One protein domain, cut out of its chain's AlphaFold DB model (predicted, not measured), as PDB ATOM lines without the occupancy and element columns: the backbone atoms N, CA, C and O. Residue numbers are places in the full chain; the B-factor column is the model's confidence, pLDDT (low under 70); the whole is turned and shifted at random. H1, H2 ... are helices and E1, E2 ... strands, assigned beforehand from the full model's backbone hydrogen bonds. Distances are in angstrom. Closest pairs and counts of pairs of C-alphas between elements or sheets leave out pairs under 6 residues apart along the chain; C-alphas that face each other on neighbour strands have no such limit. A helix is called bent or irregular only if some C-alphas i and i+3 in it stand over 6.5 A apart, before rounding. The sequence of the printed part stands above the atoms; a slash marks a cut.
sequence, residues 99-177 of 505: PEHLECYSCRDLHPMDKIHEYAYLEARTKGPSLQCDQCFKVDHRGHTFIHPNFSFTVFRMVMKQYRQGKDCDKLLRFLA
ATOM      1  N   PRO A  99     197.875 234.572 348.994       90.56
ATOM      2  CA  PRO A  99     198.918 233.586 349.274       90.56
ATOM      3  C   PRO A  99     199.613 233.067 348.008       90.56
ATOM      4  O   PRO A  99     200.812 232.809 348.059       90.56
ATOM      5  N   GLU A 100     198.907 233.021 346.875       94.31
ATOM      6  CA  GLU A 100     199.424 232.543 345.583       94.31
ATOM      7  C   GLU A 100     199.915 233.659 344.639       94.31
ATOM      8  O   GLU A 100     200.157 233.401 343.462       94.31
ATOM      9  N   HIS A 101     200.036 234.911 345.104       92.19
ATOM     10  CA  HIS A 101     200.524 236.024 344.271       92.19
ATOM     11  C   HIS A 101     201.653 236.810 344.936       92.19
ATOM     12  O   HIS A 101     201.649 237.007 346.142       92.19
ATOM     13  N   LEU A 102     202.590 237.343 344.162       89.81
ATOM     14  CA  LEU A 102     203.678 238.193 344.640       89.81
ATOM     15  C   LEU A 102     203.552 239.606 344.057       89.81
ATOM     16  O   LEU A 102     203.532 239.768 342.842       89.81
ATOM     17  N   GLU A 103     203.543 240.649 344.890       85.69
ATOM     18  CA  GLU A 103     203.632 242.037 344.403       85.69
ATOM     19  C   GLU A 103     205.048 242.314 343.858       85.69
ATOM     20  O   GLU A 103     206.006 242.295 344.632       85.69
ATOM     21  N   CYS A 104     205.235 242.582 342.555       82.62
ATOM     22  CA  CYS A 104     206.539 243.025 342.022       82.62
ATOM     23  C   CYS A 104     206.763 244.486 342.411       82.62
ATOM     24  O   CYS A 104     205.998 245.369 342.037       82.62
ATOM     25  N   TYR A 105     207.870 244.779 343.094       76.56
ATOM     26  CA  TYR A 105     208.220 246.156 343.460       76.56
ATOM     27  C   TYR A 105     208.446 247.076 342.264       76.56
ATOM     28  O   TYR A 105     208.273 248.290 342.374       76.56
ATOM     29  N   SER A 106     208.855 246.504 341.134       77.88
ATOM     30  CA  SER A 106     209.166 247.260 339.930       77.88
ATOM     31  C   SER A 106     207.891 247.759 339.262       77.88
ATOM     32  O   SER A 106     207.736 248.969 339.133       77.88
ATOM     33  N   CYS A 107     206.972 246.858 338.889       83.31
ATOM     34  CA  CYS A 107     205.747 247.224 338.170       83.31
ATOM     35  C   CYS A 107     204.533 247.488 339.073       83.31
ATOM     36  O   CYS A 107     203.600 248.152 338.635       83.31
ATOM     37  N   ARG A 108     204.581 247.054 340.342       78.69
ATOM     38  CA  ARG A 108     203.488 247.122 341.333       78.69
ATOM     39  C   ARG A 108     202.276 246.241 341.009       78.69
ATOM     40  O   ARG A 108     201.197 246.480 341.549       78.69
ATOM     41  N   ASP A 109     202.459 245.228 340.168       83.69
ATOM     42  CA  ASP A 109     201.435 244.227 339.872       83.69
ATOM     43  C   ASP A 109     201.588 242.991 340.766       83.69
ATOM     44  O   ASP A 109     202.667 242.705 341.288       83.69
ATOM     45  N   LEU A 110     200.488 242.252 340.928       87.06
ATOM     46  CA  LEU A 110     200.457 240.953 341.593       87.06
ATOM     47  C   LEU A 110     200.732 239.851 340.566       87.06
ATOM     48  O   LEU A 110     199.896 239.564 339.712       87.06
ATOM     49  N   HIS A 111     201.897 239.225 340.666       88.00
ATOM     50  CA  HIS A 111     202.314 238.119 339.816       88.00
ATOM     51  C   HIS A 111     201.862 236.791 340.411       88.00
ATOM     52  O   HIS A 111     202.220 236.501 341.554       88.00
ATOM     53  N   PRO A 112     201.108 235.968 339.676       92.56
ATOM     54  CA  PRO A 112     200.679 234.676 340.183       92.56
ATOM     55  C   PRO A 112     201.889 233.721 340.236       92.56
ATOM     56  O   PRO A 112     202.752 233.728 339.353       92.56
ATOM     57  N   MET A 113     202.004 232.962 341.326       92.44
ATOM     58  CA  MET A 113     203.187 232.144 341.631       92.44
ATOM     59  C   MET A 113     203.210 230.808 340.877       92.44
ATOM     60  O   MET A 113     204.277 230.237 340.672       92.44
ATOM     61  N   ASP A 114     202.059 230.326 340.414       91.56
ATOM     62  CA  ASP A 114     201.937 229.171 339.513       91.56
ATOM     63  C   ASP A 114     202.608 229.419 338.145       91.56
ATOM     64  O   ASP A 114     203.091 228.492 337.493       91.56
ATOM     65  N   LYS A 115     202.738 230.689 337.749       90.50
ATOM     66  CA  LYS A 115     203.444 231.133 336.542       90.50
ATOM     67  C   LYS A 115     204.936 231.388 336.752       90.50
ATOM     68  O   LYS A 115     205.547 232.101 335.962       90.50
ATOM     69  N   ILE A 116     205.562 230.819 337.787       89.56
ATOM     70  CA  ILE A 116     206.976 231.085 338.119       89.56
ATOM     71  C   ILE A 116     207.944 230.883 336.937       89.56
ATOM     72  O   ILE A 116     208.907 231.631 336.783       89.56
ATOM     73  N   HIS A 117     207.661 229.913 336.069       87.44
ATOM     74  CA  HIS A 117     208.459 229.602 334.884       87.44
ATOM     75  C   HIS A 117     208.520 230.770 333.879       87.44
ATOM     76  O   HIS A 117     209.536 230.959 333.217       87.44
ATOM     77  N   GLU A 118     207.491 231.624 333.830       87.19
ATOM     78  CA  GLU A 118     207.482 232.847 333.013       87.19
ATOM     79  C   GLU A 118     208.463 233.908 333.543       87.19
ATOM     80  O   GLU A 118     208.879 234.797 332.800       87.19
ATOM     81  N   TYR A 119     208.864 233.812 334.816       84.62
ATOM     82  CA  TYR A 119     209.840 234.700 335.458       84.62
ATOM     83  C   TYR A 119     211.274 234.162 335.383       84.62
ATOM     84  O   TYR A 119     212.225 234.929 335.545       84.62
ATOM     85  N   ALA A 120     211.455 232.872 335.087       84.38
ATOM     86  CA  ALA A 120     212.773 232.287 334.875       84.38
ATOM     87  C   ALA A 120     213.396 232.829 333.572       84.38
ATOM     88  O   ALA A 120     212.826 232.721 332.484       84.38
ATOM     89  N   TYR A 121     214.587 233.423 333.671       74.44
ATOM     90  CA  TYR A 121     215.178 234.228 332.594       74.44
ATOM     91  C   TYR A 121     215.405 233.465 331.277       74.44
ATOM     92  O   TYR A 121     215.169 234.018 330.198       74.44
ATOM     93  N   LEU A 122     215.835 232.200 331.346       69.44
ATOM     94  CA  LEU A 122     216.042 231.363 330.157       69.44
ATOM     95  C   LEU A 122     214.759 231.179 329.336       69.44
ATOM     96  O   LEU A 122     214.803 231.279 328.110       69.44
ATOM     97  N   GLU A 123     213.616 230.976 329.989       64.81
ATOM     98  CA  GLU A 123     212.342 230.807 329.287       64.81
ATOM     99  C   GLU A 123     211.818 232.134 328.738       64.81
ATOM    100  O   GLU A 123     211.391 232.196 327.579       64.81
ATOM    101  N   ALA A 124     211.937 233.210 329.522       63.28
ATOM    102  CA  ALA A 124     211.465 234.543 329.154       63.28
ATOM    103  C   ALA A 124     212.092 235.068 327.850       63.28
ATOM    104  O   ALA A 124     211.433 235.748 327.066       63.28
ATOM    105  N   ARG A 125     213.357 234.721 327.563       68.88
ATOM    106  CA  ARG A 125     214.014 235.111 326.302       68.88
ATOM    107  C   ARG A 125     213.458 234.404 325.070       68.88
ATOM    108  O   ARG A 125     213.447 234.995 323.996       68.88
ATOM    109  N   THR A 126     213.044 233.150 325.214       70.50
ATOM    110  CA  THR A 126     212.610 232.325 324.075       70.50
ATOM    111  C   THR A 126     211.163 232.586 323.672       70.50
ATOM    112  O   THR A 126     210.843 232.525 322.489       70.50
ATOM    113  N   LYS A 127     210.296 232.929 324.634       65.25
ATOM    114  CA  LYS A 127     208.850 233.106 324.421       65.25
ATOM    115  C   LYS A 127     208.438 234.540 324.033       65.25
ATOM    116  O   LYS A 127     207.259 234.800 323.811       65.25
ATOM    117  N   GLY A 128     209.402 235.454 323.891       62.00
ATOM    118  CA  GLY A 128     209.155 236.863 323.577       62.00
ATOM    119  C   GLY A 128     208.665 237.682 324.785       62.00
ATOM    120  O   GLY A 128     208.359 237.124 325.835       62.00
ATOM    121  N   PRO A 129     208.595 239.021 324.665       57.06
ATOM    122  CA  PRO A 129     208.325 239.955 325.771       57.06
ATOM    123  C   PRO A 129     206.877 239.933 326.310       57.06
ATOM    124  O   PRO A 129     206.424 240.906 326.902       57.06
ATOM    125  N   SER A 130     206.112 238.864 326.091       54.88
ATOM    126  CA  SER A 130     204.649 238.905 326.200       54.88
ATOM    127  C   SER A 130     204.092 238.964 327.628       54.88
ATOM    128  O   SER A 130     202.930 239.332 327.779       54.88
ATOM    129  N   LEU A 131     204.870 238.653 328.676       60.09
ATOM    130  CA  LEU A 131     204.342 238.556 330.053       60.09
ATOM    131  C   LEU A 131     205.165 239.281 331.127       60.09
ATOM    132  O   LEU A 131     204.629 239.627 332.181       60.09
ATOM    133  N   GLN A 132     206.441 239.577 330.875       64.12
ATOM    134  CA  GLN A 132     207.238 240.356 331.819       64.12
ATOM    135  C   GLN A 132     207.132 241.845 331.507       64.12
ATOM    136  O   GLN A 132     207.555 242.308 330.452       64.12
ATOM    137  N   CYS A 133     206.625 242.621 332.467       72.44
ATOM    138  CA  CYS A 133     206.765 244.070 332.427       72.44
ATOM    139  C   CYS A 133     208.256 244.439 332.299       72.44
ATOM    140  O   CYS A 133     209.072 243.994 333.114       72.44
ATOM    141  N   ASP A 134     208.599 245.325 331.353       76.94
ATOM    142  CA  ASP A 134     209.954 245.877 331.148       76.94
ATOM    143  C   ASP A 134     210.643 246.314 332.452       76.94
ATOM    144  O   ASP A 134     211.871 246.333 332.564       76.94
ATOM    145  N   GLN A 135     209.857 246.725 333.450       78.75
ATOM    146  CA  GLN A 135     210.363 247.163 334.744       78.75
ATOM    147  C   GLN A 135     210.841 246.000 335.622       78.75
ATOM    148  O   GLN A 135     211.892 246.142 336.248       78.75
ATOM    149  N   CYS A 136     210.129 244.867 335.668       78.38
ATOM    150  CA  CYS A 136     210.588 243.704 336.439       78.38
ATOM    151  C   CYS A 136     211.865 243.126 335.789       78.38
ATOM    152  O   CYS A 136     212.852 242.914 336.493       78.38
ATOM    153  N   PHE A 137     211.939 243.079 334.448       80.69
ATOM    154  CA  PHE A 137     213.156 242.671 333.726       80.69
ATOM    155  C   PHE A 137     214.381 243.549 334.043       80.69
ATOM    156  O   PHE A 137     215.494 243.051 334.212       80.69
ATOM    157  N   LYS A 138     214.205 244.873 334.158       80.62
ATOM    158  CA  LYS A 138     215.304 245.801 334.495       80.62
ATOM    159  C   LYS A 138     215.889 245.568 335.885       80.62
ATOM    160  O   LYS A 138     217.076 245.832 336.076       80.62
ATOM    161  N   VAL A 139     215.074 245.145 336.849       76.88
ATOM    162  CA  VAL A 139     215.550 244.820 338.201       76.88
ATOM    163  C   VAL A 139     216.283 243.484 338.189       76.88
ATOM    164  O   VAL A 139     217.412 243.426 338.680       76.88
ATOM    165  N   ASP A 140     215.724 242.477 337.519       79.44
ATOM    166  CA  ASP A 140     216.366 241.170 337.341       79.44
ATOM    167  C   ASP A 140     217.734 241.307 336.653       79.44
ATOM    168  O   ASP A 140     218.739 240.794 337.148       79.44
ATOM    169  N   HIS A 141     217.837 242.141 335.609       78.88
ATOM    170  CA  HIS A 141     219.094 242.384 334.895       78.88
ATOM    171  C   HIS A 141     220.246 242.856 335.799       78.88
ATOM    172  O   HIS A 141     221.414 242.546 335.542       78.88
ATOM    173  N   ARG A 142     219.949 243.580 336.887       77.62
ATOM    174  CA  ARG A 142     220.988 243.967 337.853       77.62
ATOM    175  C   ARG A 142     221.461 242.769 338.668       77.62
ATOM    176  O   ARG A 142     222.667 242.596 338.827       77.62
ATOM    177  N   GLY A 143     220.538 241.913 339.106       80.31
ATOM    178  CA  GLY A 143     220.857 240.637 339.750       80.31
ATOM    179  C   GLY A 143     221.740 239.745 338.874       80.31
ATOM    180  O   GLY A 143     222.707 239.167 339.371       80.31
ATOM    181  N   HIS A 144     221.510 239.727 337.554       83.56
ATOM    182  CA  HIS A 144     222.287 238.896 336.615       83.56
ATOM    183  C   HIS A 144     223.782 239.216 336.619       83.56
ATOM    184  O   HIS A 144     224.618 238.350 336.358       83.56
ATOM    185  N   THR A 145     224.119 240.478 336.880       84.31
ATOM    186  CA  THR A 145     225.501 240.958 336.825       84.31
ATOM    187  C   THR A 145     226.306 240.481 338.030       84.31
ATOM    188  O   THR A 145     227.500 240.197 337.899       84.31
ATOM    189  N   PHE A 146     225.657 240.375 339.191       88.12
ATOM    190  CA  PHE A 146     226.337 240.171 340.468       88.12
ATOM    191  C   PHE A 146     226.072 238.820 341.111       88.12
ATOM    192  O   PHE A 146     226.901 238.399 341.904       88.12
ATOM    193  N   ILE A 147     224.982 238.125 340.772       92.31
ATOM    194  CA  ILE A 147     224.640 236.816 341.342       92.31
ATOM    195  C   ILE A 147     225.042 235.722 340.345       92.31
ATOM    196  O   ILE A 147     226.144 235.185 340.469       92.31
ATOM    197  N   HIS A 148     224.224 235.457 339.321       93.62
ATOM    198  CA  HIS A 148     224.565 234.642 338.144       93.62
ATOM    199  C   HIS A 148     223.662 235.015 336.944       93.62
ATOM    200  O   HIS A 148     222.595 235.592 337.151       93.62
ATOM    201  N   PRO A 149     224.021 234.665 335.689       90.75
ATOM    202  CA  PRO A 149     223.321 235.133 334.480       90.75
ATOM    203  C   PRO A 149     221.830 234.783 334.335       90.75
ATOM    204  O   PRO A 149     221.177 235.348 333.467       90.75
ATOM    205  N   ASN A 150     221.314 233.843 335.132       90.50
ATOM    206  CA  ASN A 150     219.926 233.359 335.084       90.50
ATOM    207  C   ASN A 150     219.142 233.690 336.368       90.50
ATOM    208  O   ASN A 150     218.100 233.100 336.626       90.50
ATOM    209  N   PHE A 151     219.671 234.562 337.225       92.31
ATOM    210  CA  PHE A 151     219.039 234.872 338.503       92.31
ATOM    211  C   PHE A 151     217.809 235.766 338.301       92.31
ATOM    212  O   PHE A 151     217.958 236.870 337.798       92.31
ATOM    213  N   SER A 152     216.622 235.368 338.758       90.31
ATOM    214  CA  SER A 152     215.462 236.273 338.801       90.31
ATOM    215  C   SER A 152     215.160 236.686 340.236       90.31
ATOM    216  O   SER A 152     214.942 235.847 341.113       90.31
ATOM    217  N   PHE A 153     215.096 237.997 340.467       89.19
ATOM    218  CA  PHE A 153     214.730 238.558 341.760       89.19
ATOM    219  C   PHE A 153     213.261 238.258 342.095       89.19
ATOM    220  O   PHE A 153     212.909 238.032 343.254       89.19
ATOM    221  N   THR A 154     212.404 238.196 341.074       88.75
ATOM    222  CA  THR A 154     210.998 237.804 341.231       88.75
ATOM    223  C   THR A 154     210.879 236.355 341.704       88.75
ATOM    224  O   THR A 154     210.206 236.097 342.701       88.75
ATOM    225  N   VAL A 155     211.594 235.425 341.057       92.31
ATOM    226  CA  VAL A 155     211.642 234.007 341.465       92.31
ATOM    227  C   VAL A 155     212.183 233.866 342.888       92.31
ATOM    228  O   VAL A 155     211.605 233.138 343.691       92.31
ATOM    229  N   PHE A 156     213.239 234.608 343.236       93.94
ATOM    230  CA  PHE A 156     213.789 234.642 344.593       93.94
ATOM    231  C   PHE A 156     212.727 234.979 345.640       93.94
ATOM    232  O   PHE A 156     212.566 234.264 346.629       93.94
ATOM    233  N   ARG A 157     211.950 236.031 345.403       92.25
ATOM    234  CA  ARG A 157     210.892 236.426 346.332       92.25
ATOM    235  C   ARG A 157     209.735 235.438 346.380       92.25
ATOM    236  O   ARG A 157     209.178 235.228 347.452       92.25
ATOM    237  N   MET A 158     209.395 234.810 345.255       93.12
ATOM    238  CA  MET A 158     208.404 233.732 345.227       93.12
ATOM    239  C   MET A 158     208.848 232.546 346.094       93.12
ATOM    240  O   MET A 158     208.057 232.069 346.904       93.12
ATOM    241  N   VAL A 159     210.115 232.126 345.980       95.56
ATOM    242  CA  VAL A 159     210.719 231.078 346.824       95.56
ATOM    243  C   VAL A 159     210.602 231.443 348.301       95.56
ATOM    244  O   VAL A 159     210.038 230.681 349.081       95.56
ATOM    245  N   MET A 160     211.074 232.631 348.685       95.25
ATOM    246  CA  MET A 160     211.085 233.025 350.096       95.25
ATOM    247  C   MET A 160     209.686 233.196 350.682       95.25
ATOM    248  O   MET A 160     209.455 232.865 351.845       95.25
ATOM    249  N   LYS A 161     208.730 233.650 349.870       93.88
ATOM    250  CA  LYS A 161     207.327 233.695 350.264       93.88
ATOM    251  C   LYS A 161     206.760 232.297 350.532       93.88
ATOM    252  O   LYS A 161     206.114 232.110 351.559       93.88
ATOM    253  N   GLN A 162     206.991 231.317 349.652       94.62
ATOM    254  CA  GLN A 162     206.529 229.941 349.896       94.62
ATOM    255  C   GLN A 162     207.171 229.339 351.144       94.62
ATOM    256  O   GLN A 162     206.479 228.691 351.927       94.62
ATOM    257  N   TYR A 163     208.456 229.620 351.365       95.56
ATOM    258  CA  TYR A 163     209.171 229.147 352.544       95.56
ATOM    259  C   TYR A 163     208.528 229.667 353.834       95.56
ATOM    260  O   TYR A 163     208.216 228.882 354.725       95.56
ATOM    261  N   ARG A 164     208.223 230.972 353.905       93.62
ATOM    262  CA  ARG A 164     207.493 231.563 355.044       93.62
ATOM    263  C   ARG A 164     206.096 230.978 355.244       93.62
ATOM    264  O   ARG A 164     205.608 230.931 356.365       93.62
ATOM    265  N   GLN A 165     205.447 230.537 354.170       93.44
ATOM    266  CA  GLN A 165     204.154 229.852 354.232       93.44
ATOM    267  C   GLN A 165     204.269 228.383 354.678       93.44
ATOM    268  O   GLN A 165     203.251 227.696 354.732       93.44
ATOM    269  N   GLY A 166     205.478 227.879 354.957       95.31
ATOM    270  CA  GLY A 166     205.715 226.478 355.309       95.31
ATOM    271  C   GLY A 166     205.492 225.507 354.145       95.31
ATOM    272  O   GLY A 166     205.243 224.326 354.375       95.31
ATOM    273  N   LYS A 167     205.534 225.994 352.898       95.62
ATOM    274  CA  LYS A 167     205.386 225.163 351.695       95.62
ATOM    275  C   LYS A 167     206.737 224.596 351.255       95.62
ATOM    276  O   LYS A 167     207.777 225.228 351.433       95.62
ATOM    277  N   ASP A 168     206.700 223.428 350.616       94.81
ATOM    278  CA  ASP A 168     207.874 222.841 349.963       94.81
ATOM    279  C   ASP A 168     208.388 223.761 348.842       94.81
ATOM    280  O   ASP A 168     207.667 224.086 347.896       94.81
ATOM    281  N   CYS A 169     209.648 224.174 348.966       95.56
ATOM    282  CA  CYS A 169     210.310 225.108 348.064       95.56
ATOM    283  C   CYS A 169     211.293 224.431 347.104       95.56
ATOM    284  O   CYS A 169     211.867 225.125 346.261       95.56
ATOM    285  N   ASP A 170     211.499 223.113 347.177       93.06
ATOM    286  CA  ASP A 170     212.561 222.423 346.433       93.06
ATOM    287  C   ASP A 170     212.414 222.598 344.922       93.06
ATOM    288  O   ASP A 170     213.381 222.860 344.199       93.06
ATOM    289  N   LYS A 171     211.175 222.516 344.426       91.62
ATOM    290  CA  LYS A 171     210.870 222.766 343.011       91.62
ATOM    291  C   LYS A 171     211.176 224.204 342.615       91.62
ATOM    292  O   LYS A 171     211.652 224.431 341.505       91.62
ATOM    293  N   LEU A 172     210.923 225.162 343.506       91.56
ATOM    294  CA  LEU A 172     211.159 226.570 343.215       91.56
ATOM    295  C   LEU A 172     212.644 226.940 343.275       91.56
ATOM    296  O   LEU A 172     213.125 227.699 342.434       91.56
ATOM    297  N   LEU A 173     213.391 226.360 344.216       95.38
ATOM    298  CA  LEU A 173     214.838 226.540 344.336       95.38
ATOM    299  C   LEU A 173     215.571 226.121 343.057       95.38
ATOM    300  O   LEU A 173     216.545 226.767 342.672       95.38
ATOM    301  N   ARG A 174     215.068 225.119 342.325       95.06
ATOM    302  CA  ARG A 174     215.626 224.723 341.019       95.06
ATOM    303  C   ARG A 174     215.589 225.838 339.968       95.06
ATOM    304  O   ARG A 174     216.460 225.845 339.106       95.06
ATOM    305  N   PHE A 175     214.652 226.788 340.042       93.88
ATOM    306  CA  PHE A 175     214.630 227.945 339.131       93.88
ATOM    307  C   PHE A 175     215.702 228.993 339.463       93.88
ATOM    308  O   PHE A 175     216.077 229.778 338.594       93.88
ATOM    309  N   LEU A 176     216.196 229.010 340.705       94.50
ATOM    310  CA  LEU A 176     217.330 229.840 341.124       94.50
ATOM    311  C   LEU A 176     218.670 229.119 340.967       94.50
ATOM    312  O   LEU A 176     219.707 229.769 340.875       94.50
ATOM    313  N   ALA A 177     218.666 227.788 340.929       95.31
ATOM    314  CA  ALA A 177     219.841 227.027 340.557       95.31
ATOM    315  C   ALA A 177     220.229 227.335 339.106       95.31
ATOM    316  O   ALA A 177     219.396 227.593 338.233       95.31
TER     317      ALA A 177
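Overview. This is residues 99 to 177 of the 505 residues of an uncharacterized protein of Amorphotheca resinae ATCC 22711 (UniProt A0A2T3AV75). Three helices, H1, H4 and H5, lie roughly side by side with their centres in a triangle, and H3 lies across the first end of H4. The small strand hairpin of E1 and E2 adjoins H1 and H4 through E1, and short H2 follows H1 near H3. The printed part has 79 residues, with E1, E2, H1, H2, H3, H4 and H5 in that order, an antiparallel sheet E1 - E2, and a mostly helix class. It is compact, with a radius of gyration of the C-alphas of 11.8 A and spans of 32 by 25 by 21 A.

Arrangement. E1, residues 101 to 103, and E2, residues 110 to 112, form an antiparallel hairpin; N 102 and O 111 are 2.8 A apart, within hydrogen-bond range. H1, residues 113 to 119, is irregular, with C-alphas 114 and 117 8.0 A apart. H2, residues 121 to 126, and H3, residues 134 to 146, are near each other, with 5 pairs of C-alphas within 10 A. H4, residues 153 to 164, is the hub. Its residues 154 to 158 touch H1 at a shallow tilt of 25 degrees, opposite ways; the closest C-alphas, of Tyr 119 and Val 155, are 6.3 A apart. Its residues 153 to 154 touch H3, about perpendicular at 86 degrees, closest at the C-alphas of Asp 140 and Phe 153, 5.4 A. H5, residues 170 to 176, forms a helical hairpin with H4 at 22 degrees; the C-alphas of Val 159 and Leu 172 are closest, 5.8 A. Every O i to N i+4 pair is within hydrogen-bond range in H4, against 0 of 3 in H1, 1 of 2 in H2, 6 of 9 in H3 and 1 of 3 in H5; O i to N i+3 gives 3 of 4 in H1 and 2 of 4 in H5.

Along the chain. E1 begins at C-alpha 101 (200.524, 236.024, 344.271). H3 is 19.7 A long and H4 16.7 A. H5 ends at C-alpha 176 (217.330, 229.840, 341.124).

Size, cuts and confidence. The C-alphas farthest apart, of Gly 128 and Gly 166, are 33.6 A apart. The printed part has no cut and no long link. Residues 122 to 125 and 127 to 132 have pLDDT under 70.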